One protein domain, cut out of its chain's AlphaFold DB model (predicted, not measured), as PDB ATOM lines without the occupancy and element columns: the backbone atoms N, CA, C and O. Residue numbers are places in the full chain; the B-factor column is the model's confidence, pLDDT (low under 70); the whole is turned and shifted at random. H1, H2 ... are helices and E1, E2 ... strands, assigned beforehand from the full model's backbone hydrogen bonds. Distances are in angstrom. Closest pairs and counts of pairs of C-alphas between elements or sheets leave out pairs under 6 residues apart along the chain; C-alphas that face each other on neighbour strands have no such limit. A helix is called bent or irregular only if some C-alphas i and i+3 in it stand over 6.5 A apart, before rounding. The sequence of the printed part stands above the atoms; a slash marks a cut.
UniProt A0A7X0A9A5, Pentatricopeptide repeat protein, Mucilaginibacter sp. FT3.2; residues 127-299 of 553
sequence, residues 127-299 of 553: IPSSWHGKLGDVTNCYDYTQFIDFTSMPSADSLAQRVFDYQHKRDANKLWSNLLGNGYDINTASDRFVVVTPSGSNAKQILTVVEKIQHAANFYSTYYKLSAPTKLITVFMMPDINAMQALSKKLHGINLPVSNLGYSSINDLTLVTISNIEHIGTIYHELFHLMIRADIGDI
ATOM      1  N   ILE A 127      18.525 -10.365  14.113       34.22
ATOM      2  CA  ILE A 127      19.433 -11.320  13.510       34.22
ATOM      3  C   ILE A 127      20.658 -10.458  13.296       34.22
ATOM      4  O   ILE A 127      20.567  -9.492  12.547       34.22
ATOM      5  N   PRO A 128      21.742 -10.668  14.054       38.22
ATOM      6  CA  PRO A 128      22.808  -9.701  14.049       38.22
ATOM      7  C   PRO A 128      23.291  -9.508  12.626       38.22
ATOM      8  O   PRO A 128      23.659 -10.475  11.969       38.22
ATOM      9  N   SER A 129      23.314  -8.257  12.196       39.84
ATOM     10  CA  SER A 129      23.892  -7.742  10.958       39.84
ATOM     11  C   SER A 129      25.409  -7.979  10.832       39.84
ATOM     12  O   SER A 129      26.160  -7.170  10.293       39.84
ATOM     13  N   SER A 130      25.902  -9.027  11.483       51.62
ATOM     14  CA  SER A 130      27.283  -9.234  11.869       51.62
ATOM     15  C   SER A 130      27.862 -10.536  11.347       51.62
ATOM     16  O   SER A 130      29.004 -10.828  11.694       51.62
ATOM     17  N   TRP A 131      27.061 -11.330  10.633       50.00
ATOM     18  CA  TRP A 131      27.453 -12.622  10.084       50.00
ATOM     19  C   TRP A 131      27.820 -12.436   8.628       50.00
ATOM     20  O   TRP A 131      26.960 -12.221   7.777       50.00
ATOM     21  N   HIS A 132      29.108 -12.553   8.367       55.59
ATOM     22  CA  HIS A 132      29.661 -12.467   7.026       55.59
ATOM     23  C   HIS A 132      30.235 -13.820   6.732       55.59
ATOM     24  O   HIS A 132      30.939 -14.359   7.579       55.59
ATOM     25  N   GLY A 133      29.830 -14.406   5.618       54.59
ATOM     26  CA  GLY A 133      30.294 -15.714   5.215       54.59
ATOM     27  C   GLY A 133      30.793 -15.639   3.792       54.59
ATOM     28  O   GLY A 133      30.085 -15.173   2.903       54.59
ATOM     29  N   LYS A 134      31.997 -16.150   3.567       61.78
ATOM     30  CA  LYS A 134      32.549 -16.254   2.221       61.78
ATOM     31  C   LYS A 134      31.683 -17.157   1.338       61.78
ATOM     32  O   LYS A 134      31.704 -18.378   1.511       61.78
ATOM     33  N   LEU A 135      31.034 -16.570   0.334       62.94
ATOM     34  CA  LEU A 135      30.386 -17.316  -0.743       62.94
ATOM     35  C   LEU A 135      31.438 -18.008  -1.638       62.94
ATOM     36  O   LEU A 135      32.444 -17.403  -2.030       62.94
ATOM     37  N   GLY A 136      31.223 -19.298  -1.903       61.59
ATOM     38  CA  GLY A 136      32.052 -20.134  -2.775       61.59
ATOM     39  C   GLY A 136      31.693 -20.026  -4.262       61.59
ATOM     40  O   GLY A 136      30.970 -19.127  -4.674       61.59
ATOM     41  N   ASP A 137      32.215 -20.954  -5.071       66.50
ATOM     42  CA  ASP A 137      31.829 -21.091  -6.484       66.50
ATOM     43  C   ASP A 137      30.368 -21.576  -6.574       66.50
ATOM     44  O   ASP A 137      29.970 -22.483  -5.835       66.50
ATOM     45  N   VAL A 138      29.569 -20.960  -7.446       67.25
ATOM     46  CA  VAL A 138      28.113 -21.151  -7.517       67.25
ATOM     47  C   VAL A 138      27.766 -21.820  -8.837       67.25
ATOM     48  O   VAL A 138      27.975 -21.254  -9.905       67.25
ATOM     49  N   THR A 139      27.200 -23.025  -8.772       65.19
ATOM     50  CA  THR A 139      26.825 -23.799  -9.970       65.19
ATOM     51  C   THR A 139      25.322 -23.811 -10.256       65.19
ATOM     52  O   THR A 139      24.914 -24.278 -11.316       65.19
ATOM     53  N   ASN A 140      24.488 -23.352  -9.318       72.38
ATOM     54  CA  ASN A 140      23.031 -23.294  -9.462       72.38
ATOM     55  C   ASN A 140      22.489 -22.004  -8.831       72.38
ATOM     56  O   ASN A 140      22.549 -21.850  -7.614       72.38
ATOM     57  N   CYS A 141      21.954 -21.108  -9.663       72.75
ATOM     58  CA  CYS A 141      21.570 -19.747  -9.280       72.75
ATOM     59  C   CYS A 141      20.381 -19.655  -8.319       72.75
ATOM     60  O   CYS A 141      20.252 -18.651  -7.630       72.75
ATOM     61  N   TYR A 142      19.543 -20.691  -8.246       74.62
ATOM     62  CA  TYR A 142      18.318 -20.701  -7.432       74.62
ATOM     63  C   TYR A 142      18.344 -21.796  -6.360       74.62
ATOM     64  O   TYR A 142      17.312 -22.344  -5.968       74.62
ATOM     65  N   ASP A 143      19.538 -22.188  -5.920       72.31
ATOM     66  CA  ASP A 143      19.694 -23.163  -4.849       72.31
ATOM     67  C   ASP A 143      19.568 -22.495  -3.474       72.31
ATOM     68  O   ASP A 143      20.549 -22.077  -2.858       72.31
ATOM     69  N   TYR A 144      18.339 -22.450  -2.961       65.00
ATOM     70  CA  TYR A 144      18.014 -21.895  -1.643       65.00
ATOM     71  C   TYR A 144      18.710 -22.608  -0.469       65.00
ATOM     72  O   TYR A 144      18.703 -22.097   0.650       65.00
ATOM     73  N   THR A 145      19.334 -23.774  -0.683       65.31
ATOM     74  CA  THR A 145      20.122 -24.450   0.366       65.31
ATOM     75  C   THR A 145      21.466 -23.768   0.633       65.31
ATOM     76  O   THR A 145      22.188 -24.150   1.557       65.31
ATOM     77  N   GLN A 146      21.788 -22.739  -0.153       64.75
ATOM     78  CA  GLN A 146      23.025 -21.980  -0.067       64.75
ATOM     79  C   GLN A 146      22.929 -20.694   0.767       64.75
ATOM     80  O   GLN A 146      23.880 -19.917   0.792       64.75
ATOM     81  N   PHE A 147      21.833 -20.491   1.505       68.88
ATOM     82  CA  PHE A 147      21.698 -19.388   2.459       68.88
ATOM     83  C   PHE A 147      21.940 -19.847   3.897       68.88
ATOM     84  O   PHE A 147      21.670 -20.991   4.267       68.88
ATOM     85  N   ILE A 148      22.468 -18.940   4.720       73.19
ATOM     86  CA  ILE A 148      22.674 -19.193   6.146       73.19
ATOM     87  C   ILE A 148      21.319 -19.159   6.852       73.19
ATOM     88  O   ILE A 148      20.600 -18.165   6.795       73.19
ATOM     89  N   ASP A 149      20.998 -20.235   7.563       76.00
ATOM     90  CA  ASP A 149      19.808 -20.303   8.407       76.00
ATOM     91  C   ASP A 149      20.159 -19.965   9.867       76.00
ATOM     92  O   ASP A 149      21.000 -20.624  10.484       76.00
ATOM     93  N   PHE A 150      19.467 -18.966  10.424       71.38
ATOM     94  CA  PHE A 150      19.664 -18.408  11.767       71.38
ATOM     95  C   PHE A 150      18.639 -18.883  12.819       71.38
ATOM     96  O   PHE A 150      18.513 -18.269  13.883       71.38
ATOM     97  N   THR A 151      17.896 -19.965  12.566       65.50
ATOM     98  CA  THR A 151      16.746 -20.412  13.384       65.50
ATOM     99  C   THR A 151      16.995 -20.615  14.887       65.50
ATOM    100  O   THR A 151      16.026 -20.636  15.647       65.50
ATOM    101  N   SER A 152      18.239 -20.778  15.363       77.69
ATOM    102  CA  SER A 152      18.528 -21.131  16.769       77.69
ATOM    103  C   SER A 152      19.640 -20.309  17.437       77.69
ATOM    104  O   SER A 152      20.383 -20.838  18.267       77.69
ATOM    105  N   MET A 153      19.777 -19.023  17.107       78.31
ATOM    106  CA  MET A 153      20.872 -18.212  17.652       78.31
ATOM    107  C   MET A 153      20.868 -18.073  19.190       78.31
ATOM    108  O   MET A 153      19.806 -17.900  19.798       78.31
ATOM    109  N   PRO A 154      22.056 -18.089  19.837       83.94
ATOM    110  CA  PRO A 154      22.197 -17.750  21.246       83.94
ATOM    111  C   PRO A 154      21.628 -16.370  21.559       83.94
ATOM    112  O   PRO A 154      21.624 -15.469  20.719       83.94
ATOM    113  N   SER A 155      21.213 -16.174  22.813       80.56
ATOM    114  CA  SER A 155      20.877 -14.832  23.267       80.56
ATOM    115  C   SER A 155      22.090 -13.926  23.147       80.56
ATOM    116  O   SER A 155      23.243 -14.327  23.300       80.56
ATOM    117  N   ALA A 156      21.809 -12.663  22.925       72.50
ATOM    118  CA  ALA A 156      22.850 -11.700  22.720       72.50
ATOM    119  C   ALA A 156      23.682 -11.454  24.015       72.50
ATOM    120  O   ALA A 156      24.901 -11.320  23.934       72.50
ATOM    121  N   ASP A 157      23.097 -11.615  25.213       76.56
ATOM    122  CA  ASP A 157      23.852 -11.704  26.482       76.56
ATOM    123  C   ASP A 157      24.848 -12.879  26.508       76.56
ATOM    124  O   ASP A 157      25.945 -12.765  27.054       76.56
ATOM    125  N   SER A 158      24.476 -14.023  25.920       85.38
ATOM    126  CA  SER A 158      25.353 -15.197  25.812       85.38
ATOM    127  C   SER A 158      26.529 -14.940  24.867       85.38
ATOM    128  O   SER A 158      27.642 -15.390  25.138       85.38
ATOM    129  N   LEU A 159      26.312 -14.185  23.784       87.38
ATOM    130  CA  LEU A 159      27.381 -13.758  22.874       87.38
ATOM    131  C   LEU A 159      28.316 -12.747  23.552       87.38
ATOM    132  O   LEU A 159      29.530 -12.925  23.524       87.38
ATOM    133  N   ALA A 160      27.771 -11.754  24.258       83.38
ATOM    134  CA  ALA A 160      28.561 -10.740  24.956       83.38
ATOM    135  C   ALA A 160      29.489 -11.329  26.037       83.38
ATOM    136  O   ALA A 160      30.590 -10.825  26.254       83.38
ATOM    137  N   GLN A 161      29.096 -12.435  26.685       89.50
ATOM    138  CA  GLN A 161      29.942 -13.152  27.655       89.50
ATOM    139  C   GLN A 161      31.216 -13.759  27.047       89.50
ATOM    140  O   GLN A 161      32.118 -14.142  27.791       89.50
ATOM    141  N   ARG A 162      31.298 -13.859  25.718       93.25
ATOM    142  CA  ARG A 162      32.445 -14.417  24.985       93.25
ATOM    143  C   ARG A 162      33.458 -13.350  24.568       93.25
ATOM    144  O   ARG A 162      34.481 -13.685  23.980       93.25
ATOM    145  N   VAL A 163      33.186 -12.081  24.871       91.94
ATOM    146  CA  VAL A 163      34.064 -10.957  24.545       91.94
ATOM    147  C   VAL A 163      34.965 -10.648  25.733       91.94
ATOM    148  O   VAL A 163      34.500 -10.322  26.825       91.94
ATOM    149  N   PHE A 164      36.275 -10.698  25.511       93.56
ATOM    150  CA  PHE A 164      37.274 -10.539  26.564       93.56
ATOM    151  C   PHE A 164      38.265  -9.439  26.216       93.56
ATOM    152  O   PHE A 164      38.724  -9.346  25.084       93.56
ATOM    153  N   ASP A 165      38.656  -8.635  27.200       93.31
ATOM    154  CA  ASP A 165      39.823  -7.767  27.041       93.31
ATOM    155  C   ASP A 165      41.113  -8.594  26.906       93.31
ATOM    156  O   ASP A 165      41.196  -9.728  27.390       93.31
ATOM    157  N   TYR A 166      42.161  -7.997  26.336       93.44
ATOM    158  CA  TYR A 166      43.458  -8.653  26.134       93.44
ATOM    159  C   TYR A 166      44.087  -9.235  27.409       93.44
ATOM    160  O   TYR A 166      44.774 -10.253  27.339       93.44
ATOM    161  N   GLN A 167      43.847  -8.649  28.584       93.81
ATOM    162  CA  GLN A 167      44.365  -9.167  29.856       93.81
ATOM    163  C   GLN A 167      43.611 -10.403  30.379       93.81
ATOM    164  O   GLN A 167      44.131 -11.123  31.232       93.81
ATOM    165  N   HIS A 168      42.413 -10.691  29.862       95.19
ATOM    166  CA  HIS A 168      41.531 -11.757  30.350       95.19
ATOM    167  C   HIS A 168      41.634 -13.057  29.525       95.19
ATOM    168  O   HIS A 168      40.696 -13.852  29.481       95.19
ATOM    169  N   LYS A 169      42.796 -13.345  28.910       94.31
ATOM    170  CA  LYS A 169      43.024 -14.582  28.121       94.31
ATOM    171  C   LYS A 169      42.730 -15.870  28.901       94.31
ATOM    172  O   LYS A 169      42.290 -16.857  28.315       94.31
ATOM    173  N   ARG A 170      42.978 -15.890  30.218       93.81
ATOM    174  CA  ARG A 170      42.690 -17.065  31.064       93.81
ATOM    175  C   ARG A 170      41.192 -17.318  31.195       93.81
ATOM    176  O   ARG A 170      40.777 -18.473  31.148       93.81
ATOM    177  N   ASP A 171      40.403 -16.256  31.327       95.56
ATOM    178  CA  ASP A 171      38.947 -16.351  31.415       95.56
ATOM    179  C   ASP A 171      38.359 -16.778  30.069       95.56
ATOM    180  O   ASP A 171      37.519 -17.676  30.039       95.56
ATOM    181  N   ALA A 172      38.895 -16.246  28.964       95.50
ATOM    182  CA  ALA A 172      38.562 -16.698  27.615       95.50
ATOM    183  C   ALA A 172      38.850 -18.194  27.431       95.50
ATOM    184  O   ALA A 172      37.976 -18.952  27.017       95.50
ATOM    185  N   ASN A 173      40.049 -18.649  27.811       95.19
ATOM    186  CA  ASN A 173      40.415 -20.063  27.738       95.19
ATOM    187  C   ASN A 173      39.467 -20.938  28.580       95.19
ATOM    188  O   ASN A 173      38.971 -21.955  28.100       95.19
ATOM    189  N   LYS A 174      39.140 -20.517  29.808       96.19
ATOM    190  CA  LYS A 174      38.196 -21.239  30.671       96.19
ATOM    191  C   LYS A 174      36.797 -21.314  30.053       96.19
ATOM    192  O   LYS A 174      36.186 -22.381  30.089       96.19
ATOM    193  N   LEU A 175      36.291 -20.211  29.497       96.06
ATOM    194  CA  LEU A 175      34.987 -20.181  28.834       96.06
ATOM    195  C   LEU A 175      34.958 -21.148  27.651       96.06
ATOM    196  O   LEU A 175      34.076 -22.004  27.590       96.06
ATOM    197  N   TRP A 176      35.936 -21.052  26.749       96.19
ATOM    198  CA  TRP A 176      35.980 -21.894  25.556       96.19
ATOM    199  C   TRP A 176      36.203 -23.367  25.904       96.19
ATOM    200  O   TRP A 176      35.504 -24.217  25.361       96.19
ATOM    201  N   SER A 177      37.061 -23.676  26.881       95.44
ATOM    202  CA  SER A 177      37.238 -25.045  27.394       95.44
ATOM    203  C   SER A 177      35.913 -25.643  27.869       95.44
ATOM    204  O   SER A 177      35.561 -26.765  27.507       95.44
ATOM    205  N   ASN A 178      35.143 -24.873  28.647       95.88
ATOM    206  CA  ASN A 178      33.866 -25.329  29.191       95.88
ATOM    207  C   ASN A 178      32.796 -25.501  28.106       95.88
ATOM    208  O   ASN A 178      32.031 -26.462  28.145       95.88
ATOM    209  N   LEU A 179      32.728 -24.573  27.148       94.81
ATOM    210  CA  LEU A 179      31.729 -24.604  26.081       94.81
ATOM    211  C   LEU A 179      31.999 -25.744  25.086       94.81
ATOM    212  O   LEU A 179      31.076 -26.391  24.582       94.81
ATOM    213  N   LEU A 180      33.271 -25.999  24.783       95.06
ATOM    214  CA  LEU A 180      33.676 -26.918  23.725       95.06
ATOM    215  C   LEU A 180      33.911 -28.346  24.225       95.06
ATOM    216  O   LEU A 180      33.555 -29.284  23.506       95.06
ATOM    217  N   GLY A 181      34.418 -28.508  25.450       93.88
ATOM    218  CA  GLY A 181      34.835 -29.787  26.025       93.88
ATOM    219  C   GLY A 181      36.241 -30.217  25.582       93.88
ATOM    220  O   GLY A 181      36.950 -29.482  24.907       93.88
ATOM    221  N   ASN A 182      36.635 -31.447  25.930       93.25
ATOM    222  CA  ASN A 182      38.009 -31.965  25.763       93.25
ATOM    223  C   ASN A 182      38.438 -32.258  24.306       93.25
ATOM    224  O   ASN A 182      39.533 -32.770  24.082       93.25
ATOM    225  N   GLY A 183      37.569 -32.003  23.325       94.44
ATOM    226  CA  GLY A 183      37.836 -32.258  21.904       94.44
ATOM    227  C   GLY A 183      38.571 -31.125  21.182       94.44
ATOM    228  O   GLY A 183      38.771 -31.228  19.972       94.44
ATOM    229  N   TYR A 184      38.933 -30.056  21.896       96.06
ATOM    230  CA  TYR A 184      39.577 -28.878  21.331       96.06
ATOM    231  C   TYR A 184      40.800 -28.456  22.148       96.06
ATOM    232  O   TYR A 184      40.765 -28.450  23.379       96.06
ATOM    233  N   ASP A 185      41.838 -28.024  21.438       94.81
ATOM    234  CA  ASP A 185      43.003 -27.337  21.981       94.81
ATOM    235  C   ASP A 185      42.821 -25.821  21.836       94.81
ATOM    236  O   ASP A 185      42.336 -25.329  20.812       94.81
ATOM    237  N   ILE A 186      43.229 -25.070  22.862       94.81
ATOM    238  CA  ILE A 186      43.123 -23.607  22.900       94.81
ATOM    239  C   ILE A 186      44.519 -23.006  23.043       94.81
ATOM    240  O   ILE A 186      45.208 -23.191  24.048       94.81
ATOM    241  N   ASN A 187      44.926 -22.240  22.039       91.12
ATOM    242  CA  ASN A 187      46.185 -21.520  21.979       91.12
ATOM    243  C   ASN A 187      45.956 -20.023  22.248       91.12
ATOM    244  O   ASN A 187      45.112 -19.381  21.633       91.12
ATOM    245  N   THR A 188      46.727 -19.455  23.175       88.44
ATOM    246  CA  THR A 188      46.655 -18.032  23.567       88.44
ATOM    247  C   THR A 188      48.012 -17.330  23.437       88.44
ATOM    248  O   THR A 188      48.297 -16.367  24.150       88.44
ATOM    249  N   ALA A 189      48.872 -17.831  22.540       81.44
ATOM    250  CA  ALA A 189      50.225 -17.318  22.333       81.44
ATOM    251  C   ALA A 189      50.247 -15.903  21.730       81.44
ATOM    252  O   ALA A 189      51.201 -15.167  21.958       81.44
ATOM    253  N   SER A 190      49.204 -15.502  20.996       87.88
ATOM    254  CA  SER A 190      49.052 -14.125  20.516       87.88
ATOM    255  C   SER A 190      48.471 -13.211  21.592       87.88
ATOM    256  O   SER A 190      47.676 -13.631  22.432       87.88
ATOM    257  N   ASP A 191      48.829 -11.929  21.537       88.62
ATOM    258  CA  ASP A 191      48.234 -10.870  22.356       88.62
ATOM    259  C   ASP A 191      46.823 -10.473  21.955       88.62
ATOM    260  O   ASP A 191      46.064 -10.015  22.808       88.62
ATOM    261  N   ARG A 192      46.446 -10.716  20.700       93.06
ATOM    262  CA  ARG A 192      45.143 -10.318  20.159       93.06
ATOM    263  C   ARG A 192      44.215 -11.491  19.886       93.06
ATOM    264  O   ARG A 192      43.011 -11.280  19.782       93.06
ATOM    265  N   PHE A 193      44.756 -12.706  19.786       95.50
ATOM    266  CA  PHE A 193      44.002 -13.874  19.347       95.50
ATOM    267  C   PHE A 193      43.952 -14.990  20.388       95.50
ATOM    268  O   PHE A 193      44.955 -15.335  21.017       95.50
ATOM    269  N   VAL A 194      42.776 -15.603  20.492       96.19
ATOM    270  CA  VAL A 194      42.575 -16.934  21.069       96.19
ATOM    271  C   VAL A 194      42.316 -17.880  19.905       96.19
ATOM    272  O   VAL A 194      41.314 -17.731  19.219       96.19
ATOM    273  N   VAL A 195      43.205 -18.833  19.650       95.62
ATOM    274  CA  VAL A 195      43.048 -19.786  18.545       95.62
ATOM    275  C   VAL A 195      42.565 -21.123  19.081       95.62
ATOM    276  O   VAL A 195      43.147 -21.664  20.016       95.62
ATOM    277  N   VAL A 196      41.506 -21.653  18.487       96.19
ATOM    278  CA  VAL A 196      40.848 -22.893  18.889       96.19
ATOM    279  C   VAL A 196      40.894 -23.884  17.732       96.19
ATOM    280  O   VAL A 196      40.438 -23.585  16.628       96.19
ATOM    281  N   THR A 197      41.418 -25.077  17.984       95.38
ATOM    282  CA  THR A 197      41.576 -26.151  16.987       95.38
ATOM    283  C   THR A 197      41.100 -27.482  17.569       95.38
ATOM    284  O   THR A 197      41.062 -27.605  18.791       95.38
ATOM    285  N   PRO A 198      40.776 -28.513  16.770       95.19
ATOM    286  CA  PRO A 198      40.560 -29.855  17.312       95.19
ATOM    287  C   PRO A 198      41.794 -30.362  18.070       95.19
ATOM    288  O   PRO A 198      42.927 -30.032  17.697       95.19
ATOM    289  N   SER A 199      41.579 -31.184  19.097       94.50
ATOM    290  CA  SER A 199      42.671 -31.755  19.890       94.50
ATOM    291  C   SER A 199      43.652 -32.547  19.026       94.50
ATOM    292  O   SER A 199      43.246 -33.358  18.191       94.50
ATOM    293  N   GLY A 200      44.951 -32.342  19.247       91.38
ATOM    294  CA  GLY A 200      46.017 -33.024  18.500       91.38
ATOM    295  C   GLY A 200      46.394 -32.354  17.175       91.38
ATOM    296  O   GLY A 200      47.160 -32.922  16.395       91.38
ATOM    297  N   SER A 201      45.890 -31.144  16.920       91.62
ATOM    298  CA  SER A 201      46.297 -30.335  15.767       91.62
ATOM    299  C   SER A 201      47.791 -29.978  15.811       91.62
ATOM    300  O   SER A 201      48.416 -29.886  16.869       91.62
ATOM    301  N   ASN A 202      48.403 -29.764  14.642       91.12
ATOM    302  CA  ASN A 202      49.841 -29.518  14.542       91.12
ATOM    303  C   ASN A 202      50.225 -28.142  15.122       91.12
ATOM    304  O   ASN A 202      50.025 -27.106  14.486       91.12
ATOM    305  N   ALA A 203      50.857 -28.138  16.299       90.06
ATOM    306  CA  ALA A 203      51.245 -26.918  17.007       90.06
ATOM    307  C   ALA A 203      52.120 -25.961  16.178       90.06
ATOM    308  O   ALA A 203      51.950 -24.746  16.263       90.06
ATOM    309  N   LYS A 204      53.030 -26.481  15.340       90.94
ATOM    310  CA  LYS A 204      53.885 -25.644  14.484       90.94
ATOM    311  C   LYS A 204      53.062 -24.932  13.412       90.94
ATOM    312  O   LYS A 204      53.273 -23.749  13.184       90.94
ATOM    313  N   GLN A 205      52.123 -25.632  12.774       89.31
ATOM    314  CA  GLN A 205      51.231 -25.019  11.785       89.31
ATOM    315  C   GLN A 205      50.335 -23.953  12.423       89.31
ATOM    316  O   GLN A 205      50.177 -22.882  11.843       89.31
ATOM    317  N   ILE A 206      49.814 -24.211  13.627       89.75
ATOM    318  CA  ILE A 206      49.009 -23.238  14.381       89.75
ATOM    319  C   ILE A 206      49.814 -21.966  14.647       89.75
ATOM    320  O   ILE A 206      49.327 -20.876  14.366       89.75
ATOM    321  N   LEU A 207      51.055 -22.083  15.133       91.06
ATOM    322  CA  LEU A 207      51.912 -20.918  15.379       91.06
ATOM    323  C   LEU A 207      52.191 -20.126  14.093       91.06
ATOM    324  O   LEU A 207      52.065 -18.905  14.101       91.06
ATOM    325  N   THR A 208      52.457 -20.802  12.973       91.88
ATOM    326  CA  THR A 208      52.619 -20.130  11.673       91.88
ATOM    327  C   THR A 208      51.354 -19.375  11.250       91.88
ATOM    328  O   THR A 208      51.441 -18.271  10.712       91.88
ATOM    329  N   VAL A 209      50.166 -19.950  11.466       90.44
ATOM    330  CA  VAL A 209      48.900 -19.263  11.174       90.44
ATOM    331  C   VAL A 209      48.725 -18.058  12.096       90.44
ATOM    332  O   VAL A 209      48.430 -16.976  11.598       90.44
ATOM    333  N   VAL A 210      48.996 -18.202  13.397       92.31
ATOM    334  CA  VAL A 210      48.959 -17.106  14.384       92.31
ATOM    335  C   VAL A 210      49.855 -15.933  13.966       92.31
ATOM    336  O   VAL A 210      49.427 -14.779  14.009       92.31
ATOM    337  N   GLU A 211      51.080 -16.206  13.520       93.62
ATOM    338  CA  GLU A 211      52.002 -15.176  13.024       93.62
ATOM    339  C   GLU A 211      51.444 -14.460  11.786       93.62
ATOM    340  O   GLU A 211      51.463 -13.230  11.711       93.62
ATOM    341  N   LYS A 212      50.883 -15.213  10.833       94.12
ATOM    342  CA  LYS A 212      50.299 -14.661   9.601       94.12
ATOM    343  C   LYS A 212      49.068 -13.793   9.864       94.12
ATOM    344  O   LYS A 212      48.975 -12.704   9.302       94.12
ATOM    345  N   ILE A 213      48.149 -14.226  10.730       94.25
ATOM    346  CA  ILE A 213      46.958 -13.430  11.079       94.25
ATOM    347  C   ILE A 213      47.339 -12.171  11.863       94.25
ATOM    348  O   ILE A 213      46.744 -11.115  11.659       94.25
ATOM    349  N   GLN A 214      48.376 -12.244  12.706       95.12
ATOM    350  CA  GLN A 214      48.912 -11.080  13.408       95.12
ATOM    351  C   GLN A 214      49.529 -10.079  12.430       95.12
ATOM    352  O   GLN A 214      49.307  -8.874  12.578       95.12
ATOM    353  N   HIS A 215      50.262 -10.563  11.426       96.06
ATOM    354  CA  HIS A 215      50.824  -9.715  10.383       96.06
ATOM    355  C   HIS A 215      49.722  -9.027   9.562       96.06
ATOM    356  O   HIS A 215      49.757  -7.808   9.408       96.06
ATOM    357  N   ALA A 216      48.690  -9.768   9.143       96.75
ATOM    358  CA  ALA A 216      47.538  -9.213   8.428       96.75
ATOM    359  C   ALA A 216      46.777  -8.166   9.259       96.75
ATOM    360  O   ALA A 216      46.524  -7.065   8.776       96.75
ATOM    361  N   ALA A 217      46.485  -8.442  10.537       96.38
ATOM    362  CA  ALA A 217      45.841  -7.468  11.422       96.38
ATOM    363  C   ALA A 217      46.676  -6.188  11.589       96.38
ATOM    364  O   ALA A 217      46.129  -5.085  11.609       96.38
ATOM    365  N   ASN A 218      48.003  -6.316  11.694       96.25
ATOM    366  CA  ASN A 218      48.900  -5.163  11.756       96.25
ATOM    367  C   ASN A 218      48.890  -4.366  10.449       96.25
ATOM    368  O   ASN A 218      48.824  -3.138  10.500       96.25
ATOM    369  N   PHE A 219      48.904  -5.036   9.296       97.62
ATOM    370  CA  PHE A 219      48.752  -4.386   7.997       97.62
ATOM    371  C   PHE A 219      47.424  -3.624   7.911       97.62
ATOM    372  O   PHE A 219      47.436  -2.431   7.621       97.62
ATOM    373  N   TYR A 220      46.293  -4.236   8.271       97.44
ATOM    374  CA  TYR A 220      44.992  -3.557   8.247       97.44
ATOM    375  C   TYR A 220      44.977  -2.302   9.130       97.44
ATOM    376  O   TYR A 220      44.563  -1.231   8.685       97.44
ATOM    377  N   SER A 221      45.506  -2.382  10.352       95.25
ATOM    378  CA  SER A 221      45.613  -1.211  11.230       95.25
ATOM    379  C   SER A 221      46.571  -0.142  10.708       95.25
ATOM    380  O   SER A 221      46.337   1.044  10.923       95.25
ATOM    381  N   THR A 222      47.663  -0.511  10.041       95.81
ATOM    382  CA  THR A 222      48.699   0.452   9.628       95.81
ATOM    383  C   THR A 222      48.433   1.068   8.261       95.81
ATOM    384  O   THR A 222      48.594   2.284   8.123       95.81
ATOM    385  N   TYR A 223      48.003   0.275   7.282       97.06
ATOM    386  CA  TYR A 223      47.706   0.711   5.919       97.06
ATOM    387  C   TYR A 223      46.407   1.517   5.874       97.06
ATOM    388  O   TYR A 223      46.418   2.679   5.481       97.06
ATOM    389  N   TYR A 224      45.303   0.964   6.384       96.00
ATOM    390  CA  TYR A 224      44.001   1.644   6.400       96.00
ATOM    391  C   TYR A 224      43.798   2.578   7.590       96.00
ATOM    392  O   TYR A 224      42.791   3.280   7.661       96.00
ATOM    393  N   LYS A 225      44.750   2.601   8.533       94.56
ATOM    394  CA  LYS A 225      44.643   3.356   9.787       94.56
ATOM    395  C   LYS A 225      43.456   2.901  10.649       94.56
ATOM    396  O   LYS A 225      42.929   3.716  11.399       94.56
ATOM    397  N   LEU A 226      43.037   1.637  10.543       92.25
ATOM    398  CA  LEU A 226      41.903   1.121  11.310       92.25
ATOM    399  C   LEU A 226      42.235   1.019  12.793       92.25
ATOM    400  O   LEU A 226      43.275   0.464  13.176       92.25
ATOM    401  N   SER A 227      41.301   1.475  13.619       89.06
ATOM    402  CA  SER A 227      41.296   1.164  15.045       89.06
ATOM    403  C   SER A 227      41.153  -0.349  15.219       89.06
ATOM    404  O   SER A 227      40.143  -0.936  14.839       89.06
ATOM    405  N   ALA A 228      42.170  -1.005  15.782       83.81
ATOM    406  CA  ALA A 228      42.086  -2.432  16.069       83.81
ATOM    407  C   ALA A 228      41.043  -2.702  17.174       83.81
ATOM    408  O   ALA A 228      40.966  -1.917  18.121       83.81
ATOM    409  N   PRO A 229      40.307  -3.827  17.117       89.62
ATOM    410  CA  PRO A 229      39.462  -4.300  18.210       89.62
ATOM    411  C   PRO A 229      40.212  -4.286  19.544       89.62
ATOM    412  O   PRO A 229      41.256  -4.916  19.660       89.62
ATOM    413  N   THR A 230      39.676  -3.638  20.577       89.81
ATOM    414  CA  THR A 230      40.287  -3.566  21.929       89.81
ATOM    415  C   THR A 230      40.136  -4.851  22.753       89.81
ATOM    416  O   THR A 230      40.510  -4.914  23.926       89.81
ATOM    417  N   LYS A 231      39.568  -5.885  22.138       92.75
ATOM    418  CA  LYS A 231      39.190  -7.160  22.739       92.75
ATOM    419  C   LYS A 231      39.833  -8.298  21.963       92.75
ATOM    420  O   LYS A 231      40.169  -8.138  20.790       92.75
ATOM    421  N   LEU A 232      39.974  -9.444  22.615       95.62
ATOM    422  CA  LEU A 232      40.446 -10.677  22.003       95.62
ATOM    423  C   LEU A 232      39.502 -11.113  20.881       95.62
ATOM    424  O   LEU A 232      38.286 -11.152  21.065       95.62
ATOM    425  N   ILE A 233      40.089 -11.491  19.749       96.31
ATOM    426  CA  ILE A 233      39.396 -12.173  18.657       96.31
ATOM    427  C   ILE A 233      39.598 -13.676  18.849       96.31
ATOM    428  O   ILE A 233      40.732 -14.136  19.015       96.31
ATOM    429  N   THR A 234      38.517 -14.453  18.821       97.38
ATOM    430  CA  THR A 234      38.617 -15.918  18.890       97.38
ATOM    431  C   THR A 234      38.556 -16.516  17.489       97.38
ATOM    432  O   THR A 234      37.581 -16.322  16.773       97.38
ATOM    433  N   VAL A 235      39.586 -17.262  17.100       96.25
ATOM    434  CA  VAL A 235      39.741 -17.869  15.774       96.25
ATOM    435  C   VAL A 235      39.589 -19.382  15.888       96.25
ATOM    436  O   VAL A 235      40.441 -20.050  16.468       96.25
ATOM    437  N   PHE A 236      38.528 -19.936  15.318       96.31
ATOM    438  CA  PHE A 236      38.277 -21.370  15.243       96.31
ATOM    439  C   PHE A 236      38.744 -21.915  13.895       96.31
ATOM    440  O   PHE A 236      38.204 -21.555  12.847       96.31
ATOM    441  N   MET A 237      39.729 -22.810  13.928       94.69
ATOM    442  CA  MET A 237      40.310 -23.437  12.739       94.69
ATOM    443  C   MET A 237      39.884 -24.897  12.660       94.69
ATOM    444  O   MET A 237      40.414 -25.749  13.377       94.69
ATOM    445  N   MET A 238      38.911 -25.179  11.801       94.44
ATOM    446  CA  MET A 238      38.346 -26.511  11.628       94.44
ATOM    447  C   MET A 238      39.023 -27.260  10.471       94.44
ATOM    448  O   MET A 238      39.472 -26.631   9.510       94.44
ATOM    449  N   PRO A 239      39.117 -28.600  10.553       91.19
ATOM    450  CA  PRO A 239      39.835 -29.405   9.569       91.19
ATOM    451  C   PRO A 239      39.069 -29.541   8.249       91.19
ATOM    452  O   PRO A 239      39.687 -29.724   7.205       91.19
ATOM    453  N   ASP A 240      37.738 -29.448   8.294       91.06
ATOM    454  CA  ASP A 240      36.852 -29.591   7.144       91.06
ATOM    455  C   ASP A 240      35.506 -28.878   7.369       91.06
ATOM    456  O   ASP A 240      35.200 -28.393   8.466       91.06
ATOM    457  N   ILE A 241      34.705 -28.809   6.301       89.94
ATOM    458  CA  ILE A 241      33.400 -28.132   6.273       89.94
ATOM    459  C   ILE A 241      32.411 -28.768   7.255       89.94
ATOM    460  O   ILE A 241      31.663 -28.042   7.904       89.94
ATOM    461  N   ASN A 242      32.426 -30.093   7.435       93.06
ATOM    462  CA  ASN A 242      31.487 -30.770   8.334       93.06
ATOM    463  C   ASN A 242      31.768 -30.402   9.796       93.06
ATOM    464  O   ASN A 242      30.847 -30.089  10.555       93.06
ATOM    465  N   ALA A 243      33.043 -30.403  10.193       94.25
ATOM    466  CA  ALA A 243      33.471 -29.959  11.512       94.25
ATOM    467  C   ALA A 243      33.129 -28.479  11.735       94.25
ATOM    468  O   ALA A 243      32.638 -28.114  12.805       94.25
ATOM    469  N   MET A 244      33.317 -27.644  10.708       93.62
ATOM    470  CA  MET A 244      32.922 -26.238  10.736       93.62
ATOM    471  C   MET A 244      31.415 -26.070  10.934       93.62
ATOM    472  O   MET A 244      31.010 -25.398  11.877       93.62
ATOM    473  N   GLN A 245      30.573 -26.714  10.126       92.56
ATOM    474  CA  GLN A 245      29.112 -26.654  10.239       92.56
ATOM    475  C   GLN A 245      28.622 -27.135  11.611       92.56
ATOM    476  O   GLN A 245      27.800 -26.473  12.248       92.56
ATOM    477  N   ALA A 246      29.165 -28.251  12.108       94.00
ATOM    478  CA  ALA A 246      28.830 -28.773  13.431       94.00
ATOM    479  C   ALA A 246      29.195 -27.780  14.547       94.00
ATOM    480  O   ALA A 246      28.397 -27.551  15.464       94.00
ATOM    481  N   LEU A 247      30.375 -27.159  14.458       95.06
ATOM    482  CA  LEU A 247      30.798 -26.128  15.400       95.06
ATOM    483  C   LEU A 247      29.930 -24.868  15.290       95.06
ATOM    484  O   LEU A 247      29.534 -24.328  16.317       95.06
ATOM    485  N   SER A 248      29.577 -24.442  14.081       93.50
ATOM    486  CA  SER A 248      28.753 -23.250  13.820       93.50
ATOM    487  C   SER A 248      27.374 -23.384  14.452       93.50
ATOM    488  O   SER A 248      26.922 -22.512  15.196       93.50
ATOM    489  N   LYS A 249      26.748 -24.551  14.271       92.50
ATOM    490  CA  LYS A 249      25.482 -24.890  14.920       92.50
ATOM    491  C   LYS A 249      25.605 -24.905  16.442       92.50
ATOM    492  O   LYS A 249      24.710 -24.433  17.135       92.50
ATOM    493  N   LYS A 250      26.717 -25.413  16.982       93.19
ATOM    494  CA  LYS A 250      26.964 -25.447  18.432       93.19
ATOM    495  C   LYS A 250      27.206 -24.056  19.024       93.19
ATOM    496  O   LYS A 250      26.685 -23.753  20.095       93.19
ATOM    497  N   LEU A 251      28.027 -23.235  18.375       92.62
ATOM    498  CA  LEU A 251      28.424 -21.920  18.876       92.62
ATOM    499  C   LEU A 251      27.310 -20.899  18.717       92.62
ATOM    500  O   LEU A 251      27.094 -20.078  19.614       92.62
ATOM    501  N   HIS A 252      26.643 -20.941  17.572       90.69
ATOM    502  CA  HIS A 252      25.841 -19.836  17.069       90.69
ATOM    503  C   HIS A 252      24.476 -20.271  16.565       90.69
ATOM    504  O   HIS A 252      23.690 -19.418  16.189       90.69
ATOM    505  N   GLY A 253      24.153 -21.565  16.604       90.00
ATOM    506  CA  GLY A 253      22.835 -22.047  16.197       90.00
ATOM    507  C   GLY A 253      22.530 -21.827  14.720       90.00
ATOM    508  O   GLY A 253      21.356 -21.838  14.357       90.00
ATOM    509  N   ILE A 254      23.565 -21.618  13.900       86.06
ATOM    510  CA  ILE A 254      23.436 -21.386  12.464       86.06
ATOM    511  C   ILE A 254      23.668 -22.680  11.685       86.06
ATOM    512  O   ILE A 254      24.572 -23.458  12.014       86.06
ATOM    513  N   ASN A 255      22.867 -22.909  10.648       85.94
ATOM    514  CA  ASN A 255      23.160 -23.929   9.645       85.94
ATOM    515  C   ASN A 255      23.861 -23.233   8.472       85.94
ATOM    516  O   ASN A 255      23.270 -22.385   7.808       85.94
ATOM    517  N   LEU A 256      25.137 -23.561   8.257       84.38
ATOM    518  CA  LEU A 256      25.912 -23.009   7.149       84.38
ATOM    519  C   LEU A 256      25.760 -23.868   5.890       84.38
ATOM    520  O   LEU A 256      25.856 -25.094   5.990       84.38
ATOM    521  N   PRO A 257      25.653 -23.248   4.711       82.50
ATOM    522  CA  PRO A 257      25.836 -23.913   3.430       82.50
ATOM    523  C   PRO A 257      27.198 -24.586   3.287       82.50
ATOM    524  O   PRO A 257      28.190 -24.154   3.874       82.50
ATOM    525  N   VAL A 258      27.272 -25.607   2.429       80.88
ATOM    526  CA  VAL A 258      28.550 -26.254   2.073       80.88
ATOM    527  C   VAL A 258      29.467 -25.350   1.244       80.88
ATOM    528  O   VAL A 258      30.669 -25.587   1.189       80.88
ATOM    529  N   SER A 259      28.920 -24.316   0.602       77.88
ATOM    530  CA  SER A 259      29.676 -23.316  -0.157       77.88
ATOM    531  C   SER A 259      30.403 -22.311   0.745       77.88
ATOM    532  O   SER A 259      31.364 -21.684   0.295       77.88
ATOM    533  N   ASN A 260      30.007 -22.188   2.018       84.19
ATOM    534  CA  ASN A 260      30.645 -21.294   2.975       84.19
ATOM    535  C   ASN A 260      31.904 -21.943   3.555       84.19
ATOM    536  O   ASN A 260      31.853 -23.005   4.171       84.19
ATOM    537  N   LEU A 261      33.051 -21.278   3.390       87.06
ATOM    538  CA  LEU A 261      34.353 -21.769   3.879       87.06
ATOM    539  C   LEU A 261      34.808 -21.086   5.179       87.06
ATOM    540  O   LEU A 261      35.841 -21.428   5.767       87.06
ATOM    541  N   GLY A 262      34.051 -20.096   5.624       90.88
ATOM    542  CA  GLY A 262      34.254 -19.399   6.876       90.88
ATOM    543  C   GLY A 262      33.152 -18.384   7.110       90.88
ATOM    544  O   GLY A 262      32.347 -18.124   6.214       90.88
ATOM    545  N   TYR A 263      33.111 -17.882   8.337       92.31
ATOM    546  CA  TYR A 263      32.346 -16.709   8.701       92.31
ATOM    547  C   TYR A 263      32.971 -15.993   9.901       92.31
ATOM    548  O   TYR A 263      33.765 -16.564  10.662       92.31
ATOM    549  N   SER A 264      32.552 -14.757  10.113       92.75
ATOM    550  CA  SER A 264      32.878 -13.951  11.286       92.75
ATOM    551  C   SER A 264      31.616 -13.434  11.973       92.75
ATOM    552  O   SER A 264      30.563 -13.311  11.351       92.75
ATOM    553  N   SER A 265      31.713 -13.161  13.275       89.88
ATOM    554  CA  SER A 265      30.644 -12.583  14.095       89.88
ATOM    555  C   SER A 265      31.181 -11.417  14.918       89.88
ATOM    556  O   SER A 265      32.021 -11.597  15.804       89.88
ATOM    557  N   ILE A 266      30.662 -10.210  14.663       85.12
ATOM    558  CA  ILE A 266      31.044  -9.010  15.429       85.12
ATOM    559  C   ILE A 266      30.543  -9.050  16.879       85.12
ATOM    560  O   ILE A 266      31.143  -8.413  17.741       85.12
ATOM    561  N   ASN A 267      29.473  -9.805  17.173       81.94
ATOM    562  CA  ASN A 267      28.839  -9.794  18.502       81.94
ATOM    563  C   ASN A 267      29.712 -10.435  19.576       81.94
ATOM    564  O   ASN A 267      29.655 -10.039  20.736       81.94
ATOM    565  N   ASP A 268      30.475 -11.458  19.189       90.94
ATOM    566  CA  ASP A 268      31.384 -12.185  20.071       90.94
ATOM    567  C   ASP A 268      32.845 -12.167  19.598       90.94
ATOM    568  O   ASP A 268      33.691 -12.817  20.209       90.94
ATOM    569  N   LEU A 269      33.149 -11.392  18.547       92.81
ATOM    570  CA  LEU A 269      34.469 -11.294  17.908       92.81
ATOM    571  C   LEU A 269      35.055 -12.666  17.579       92.81
ATOM    572  O   LEU A 269      36.236 -12.944  17.820       92.81
ATOM    573  N   THR A 270      34.205 -13.542  17.055       95.19
ATOM    574  CA  THR A 270      34.614 -14.874  16.629       95.19
ATOM    575  C   THR A 270      34.798 -14.921  15.119       95.19
ATOM    576  O   THR A 270      34.107 -14.241  14.363       95.19
ATOM    577  N   LEU A 271      35.750 -15.738  14.687       94.94
ATOM    578  CA  LEU A 271      35.972 -16.133  13.305       94.94
ATOM    579  C   LEU A 271      36.003 -17.650  13.282       94.94
ATOM    580  O   LEU A 271      36.759 -18.252  14.043       94.94
ATOM    581  N   VAL A 272      35.215 -18.274  12.421       94.56
ATOM    582  CA  VAL A 272      35.158 -19.728  12.274       94.56
ATOM    583  C   VAL A 272      35.410 -20.070  10.819       94.56
ATOM    584  O   VAL A 272      34.786 -19.507   9.930       94.56
ATOM    585  N   THR A 273      36.351 -20.969  10.548       92.06
ATOM    586  CA  THR A 273      36.741 -21.284   9.172       92.06
ATOM    587  C   THR A 273      37.262 -22.705   9.038       92.06
ATOM    588  O   THR A 273      37.748 -23.296  10.009       92.06
ATOM    589  N   ILE A 274      37.218 -23.235   7.817       87.81
ATOM    590  CA  ILE A 274      38.089 -24.340   7.434       87.81
ATOM    591  C   ILE A 274      39.508 -23.798   7.263       87.81
ATOM    592  O   ILE A 274      39.753 -22.901   6.459       87.81
ATOM    593  N   SER A 275      40.475 -24.282   8.039       71.06
ATOM    594  CA  SER A 275      41.833 -23.765   7.875       71.06
ATOM    595  C   SER A 275      42.931 -24.769   8.157       71.06
ATOM    596  O   SER A 275      43.125 -25.261   9.268       71.06
ATOM    597  N   ASN A 276      43.740 -24.922   7.115       68.12
ATOM    598  CA  ASN A 276      45.177 -25.102   7.179       68.12
ATOM    599  C   ASN A 276      45.848 -23.849   6.549       68.12
ATOM    600  O   ASN A 276      45.176 -22.888   6.159       68.12
ATOM    601  N   ILE A 277      47.179 -23.851   6.427       68.69
ATOM    602  CA  ILE A 277      47.944 -22.737   5.836       68.69
ATOM    603  C   ILE A 277      47.578 -22.431   4.371       68.69
ATOM    604  O   ILE A 277      47.765 -21.301   3.926       68.69
ATOM    605  N   GLU A 278      47.037 -23.404   3.635       74.31
ATOM    606  CA  GLU A 278      46.638 -23.272   2.226       74.31
ATOM    607  C   GLU A 278      45.339 -22.464   2.081       74.31
ATOM    608  O   GLU A 278      45.096 -21.849   1.047       74.31
ATOM    609  N   HIS A 279      44.542 -22.381   3.151       81.00
ATOM    610  CA  HIS A 279      43.299 -21.609   3.211       81.00
ATOM    611  C   HIS A 279      43.420 -20.313   4.028       81.00
ATOM    612  O   HIS A 279      42.411 -19.726   4.417       81.00
ATOM    613  N   ILE A 280      44.645 -19.824   4.267       91.31
ATOM    614  CA  ILE A 280      44.891 -18.611   5.068       91.31
ATOM    615  C   ILE A 280      44.139 -17.375   4.545       91.31
ATOM    616  O   ILE A 280      43.731 -16.526   5.332       91.31
ATOM    617  N   GLY A 281      43.888 -17.300   3.235       92.38
ATOM    618  CA  GLY A 281      43.119 -16.217   2.623       92.38
ATOM    619  C   GLY A 281      41.678 -16.114   3.134       92.38
ATOM    620  O   GLY A 281      41.166 -15.009   3.283       92.38
ATOM    621  N   THR A 282      41.030 -17.233   3.480       91.69
ATOM    622  CA  THR A 282      39.699 -17.195   4.113       91.69
ATOM    623  C   THR A 282      39.780 -16.582   5.512       91.69
ATOM    624  O   THR A 282      38.919 -15.790   5.876       91.69
ATOM    625  N   ILE A 283      40.851 -16.847   6.272       94.00
ATOM    626  CA  ILE A 283      41.056 -16.162   7.555       94.00
ATOM    627  C   ILE A 283      41.276 -14.665   7.337       94.00
ATOM    628  O   ILE A 283      40.726 -13.865   8.083       94.00
ATOM    629  N   TYR A 284      42.057 -14.260   6.331       96.38
ATOM    630  CA  TYR A 284      42.277 -12.838   6.043       96.38
ATOM    631  C   TYR A 284      40.989 -12.098   5.683       96.38
ATOM    632  O   TYR A 284      40.823 -10.965   6.134       96.38
ATOM    633  N   HIS A 285      40.106 -12.739   4.915       95.25
ATOM    634  CA  HIS A 285      38.780 -12.235   4.551       95.25
ATOM    635  C   HIS A 285      37.929 -11.980   5.799       95.25
ATOM    636  O   HIS A 285      37.563 -10.844   6.088       95.25
ATOM    637  N   GLU A 286      37.721 -13.012   6.614       95.06
ATOM    638  CA  GLU A 286      36.871 -12.907   7.802       95.06
ATOM    639  C   GLU A 286      37.483 -12.014   8.896       95.06
ATOM    640  O   GLU A 286      36.787 -11.297   9.616       95.06
ATOM    641  N   LEU A 287      38.814 -12.000   9.015       96.00
ATOM    642  CA  LEU A 287      39.516 -11.094   9.920       96.00
ATOM    643  C   LEU A 287      39.346  -9.638   9.480       96.00
ATOM    644  O   LEU A 287      39.253  -8.758  10.337       96.00
ATOM    645  N   PHE A 288      39.308  -9.377   8.169       96.56
ATOM    646  CA  PHE A 288      39.077  -8.033   7.654       96.56
ATOM    647  C   PHE A 288      37.712  -7.511   8.104       96.56
ATOM    648  O   PHE A 288      37.677  -6.418   8.663       96.56
ATOM    649  N   HIS A 289      36.638  -8.304   7.996       94.06
ATOM    650  CA  HIS A 289      35.304  -7.926   8.485       94.06
ATOM    651  C   HIS A 289      35.307  -7.517   9.965       94.06
ATOM    652  O   HIS A 289      34.758  -6.473  10.320       94.06
ATOM    653  N   LEU A 290      35.970  -8.293  10.833       93.62
ATOM    654  CA  LEU A 290      36.072  -7.962  12.260       93.62
ATOM    655  C   LEU A 290      36.850  -6.662  12.507       93.62
ATOM    656  O   LEU A 290      36.501  -5.896  13.403       93.62
ATOM    657  N   MET A 291      37.904  -6.406  11.732       93.69
ATOM    658  CA  MET A 291      38.747  -5.216  11.877       93.69
ATOM    659  C   MET A 291      38.069  -3.959  11.320       93.69
ATOM    660  O   MET A 291      38.086  -2.914  11.969       93.69
ATOM    661  N   ILE A 292      37.469  -4.053  10.132       92.38
ATOM    662  CA  ILE A 292      36.846  -2.922   9.444       92.38
ATOM    663  C   ILE A 292      35.560  -2.504  10.140       92.38
ATOM    664  O   ILE A 292      35.424  -1.325  10.436       92.38
ATOM    665  N   ARG A 293      34.677  -3.440  10.515       88.00
ATOM    666  CA  ARG A 293      33.416  -3.114  11.200       88.00
ATOM    667  C   ARG A 293      33.608  -2.706  12.645       88.00
ATOM    668  O   ARG A 293      32.761  -2.007  13.195       88.00
ATOM    669  N   ALA A 294      34.728  -3.090  13.258       85.56
ATOM    670  CA  ALA A 294      35.093  -2.494  14.524       85.56
ATOM    671  C   ALA A 294      35.270  -0.981  14.362       85.56
ATOM    672  O   ALA A 294      34.839  -0.267  15.242       85.56
ATOM    673  N   ASP A 295      35.865  -0.451  13.293       86.12
ATOM    674  CA  ASP A 295      36.115   0.999  13.161       86.12
ATOM    675  C   ASP A 295      35.027   1.737  12.351       86.12
ATOM    676  O   ASP A 295      34.592   2.835  12.702       86.12
ATOM    677  N   ILE A 296      34.543   1.105  11.284       87.69
ATOM    678  CA  ILE A 296      33.576   1.605  10.305       87.69
ATOM    679  C   ILE A 296      32.361   0.667  10.293       87.69
ATOM    680  O   ILE A 296      32.128  -0.059   9.336       87.69
ATOM    681  N   GLY A 297      31.587   0.646  11.379       83.12
ATOM    682  CA  GLY A 297      30.439  -0.263  11.512       83.12
ATOM    683  C   GLY A 297      29.318  -0.065  10.481       83.12
ATOM    684  O   GLY A 297      28.489  -0.950  10.333       83.12
ATOM    685  N   ASP A 298      29.312   1.063   9.764       80.44
ATOM    686  CA  ASP A 298      28.374   1.405   8.686       80.44
ATOM    687  C   ASP A 298      29.016   1.378   7.288       80.44
ATOM    688  O   ASP A 298      28.572   2.075   6.370       80.44
ATOM    689  N   ILE A 299      30.110   0.633   7.131       89.12
ATOM    690  CA  ILE A 299      30.731   0.399   5.829       89.12
ATOM    691  C   ILE A 299      29.711  -0.252   4.870       89.12
ATOM    692  O   ILE A 299      29.033  -1.205   5.256       89.12
TER     693      ILE A 299
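What this domain is: This is residues 127 to 299 of the 553 residues of the protein "Pentatricopeptide repeat protein" of Mucilaginibacter sp. FT3.2 (UniProt A0A7X0A9A5). A twisted six-stranded sheet makes the middle layer of a three-layer domain, with H3 and H5 over one face and H2 and H4 over the other. Residues 134 to 155, with no named element, make a long loop whose C-alphas lie 12 to 28 A from the mean of all C-alphas. The 173 printed residues include five named helices and six named strands, in the order E1 H1 H2 E2 E3 H3 E4 H4 E5 E6 H5; the class is mixed, helices and strands. The mixed sheet runs E1 E5 E6 E4 E3 E2, and the whole is compact, with a radius of gyration of the C-alphas of 15.3 A and spans of 46 by 39 by 35 A.

How they stand to each other: Start at inner strands E4, residues 233 to 238, and E6, residues 270 to 274, which are parallel, with N 236 and O 271 at 2.8 A. E5, residues 262 to 265, forms a hairpin with E6, N 263 and O 272 at 2.8 A, and is antiparallel to edge strand E1, residues 131 to 133, N 264 and O 132 at 3.0 A. Beyond E4, parallel E3, residues 193 to 198, has N 235 and O 194 at 2.8 A; it forms a hairpin with edge strand E2, residues 184 to 187, N 185 and O 197 at 2.8 A. H5, residues 277 to 295, runs along the strands over E5 and E6 at a height over the sheet of 8.2 A; the C-alphas of Ser 264 and Glu 286 are its closest to E5, 5.4 A. On the same face, H3, residues 203 to 223, is over E3, only just slantwise at 32 degrees on the local plane, and touches H5 at a steep tilt of 39 degrees, the same way, closest at C-alphas 209 and 277, 6.4 A. E3, H3 and E4 form a strand-helix-strand unit, two parallel neighbours joined through a helix, with a left-handed crossover. On the opposite face, H4, residues 241 to 252, is over E6 and E4 at 8.4 A, and H2, residues 166 to 180, is over E3 and E2 at 8.8 A. H1, residues 156 to 160, is not on the sheet. Every O i to N i+4 pair is within hydrogen-bond range in H1, H3 and H4, against 9 of 11 in H2 and 11 of 15 in H5.

Where its parts are: Find C-alpha 131, where E1 begins, at (27.453, -12.622, 10.084). H3 runs 30.0 A from C-alpha 203 at (51.245, -26.918, 17.007). H5, 27.5 A long with a kink of 27 degrees near residue 284, ends at C-alpha 295, (36.115, 0.999, 13.161). H2 and H5 are irregular: C-alphas 167 and 170 are 8.2 A apart, and 278 and 281 are 7.9 A apart.

The domain as a whole: The C-alphas farthest apart, Tyr 142 and Gln 167, are 46.9 A from each other. The printed part has no cut, and the link from E1 to H1 is long, with 22 residues. Look for pLDDT under 70 at residues 127 to 139, 144 to 147, 151 and 276 to 277.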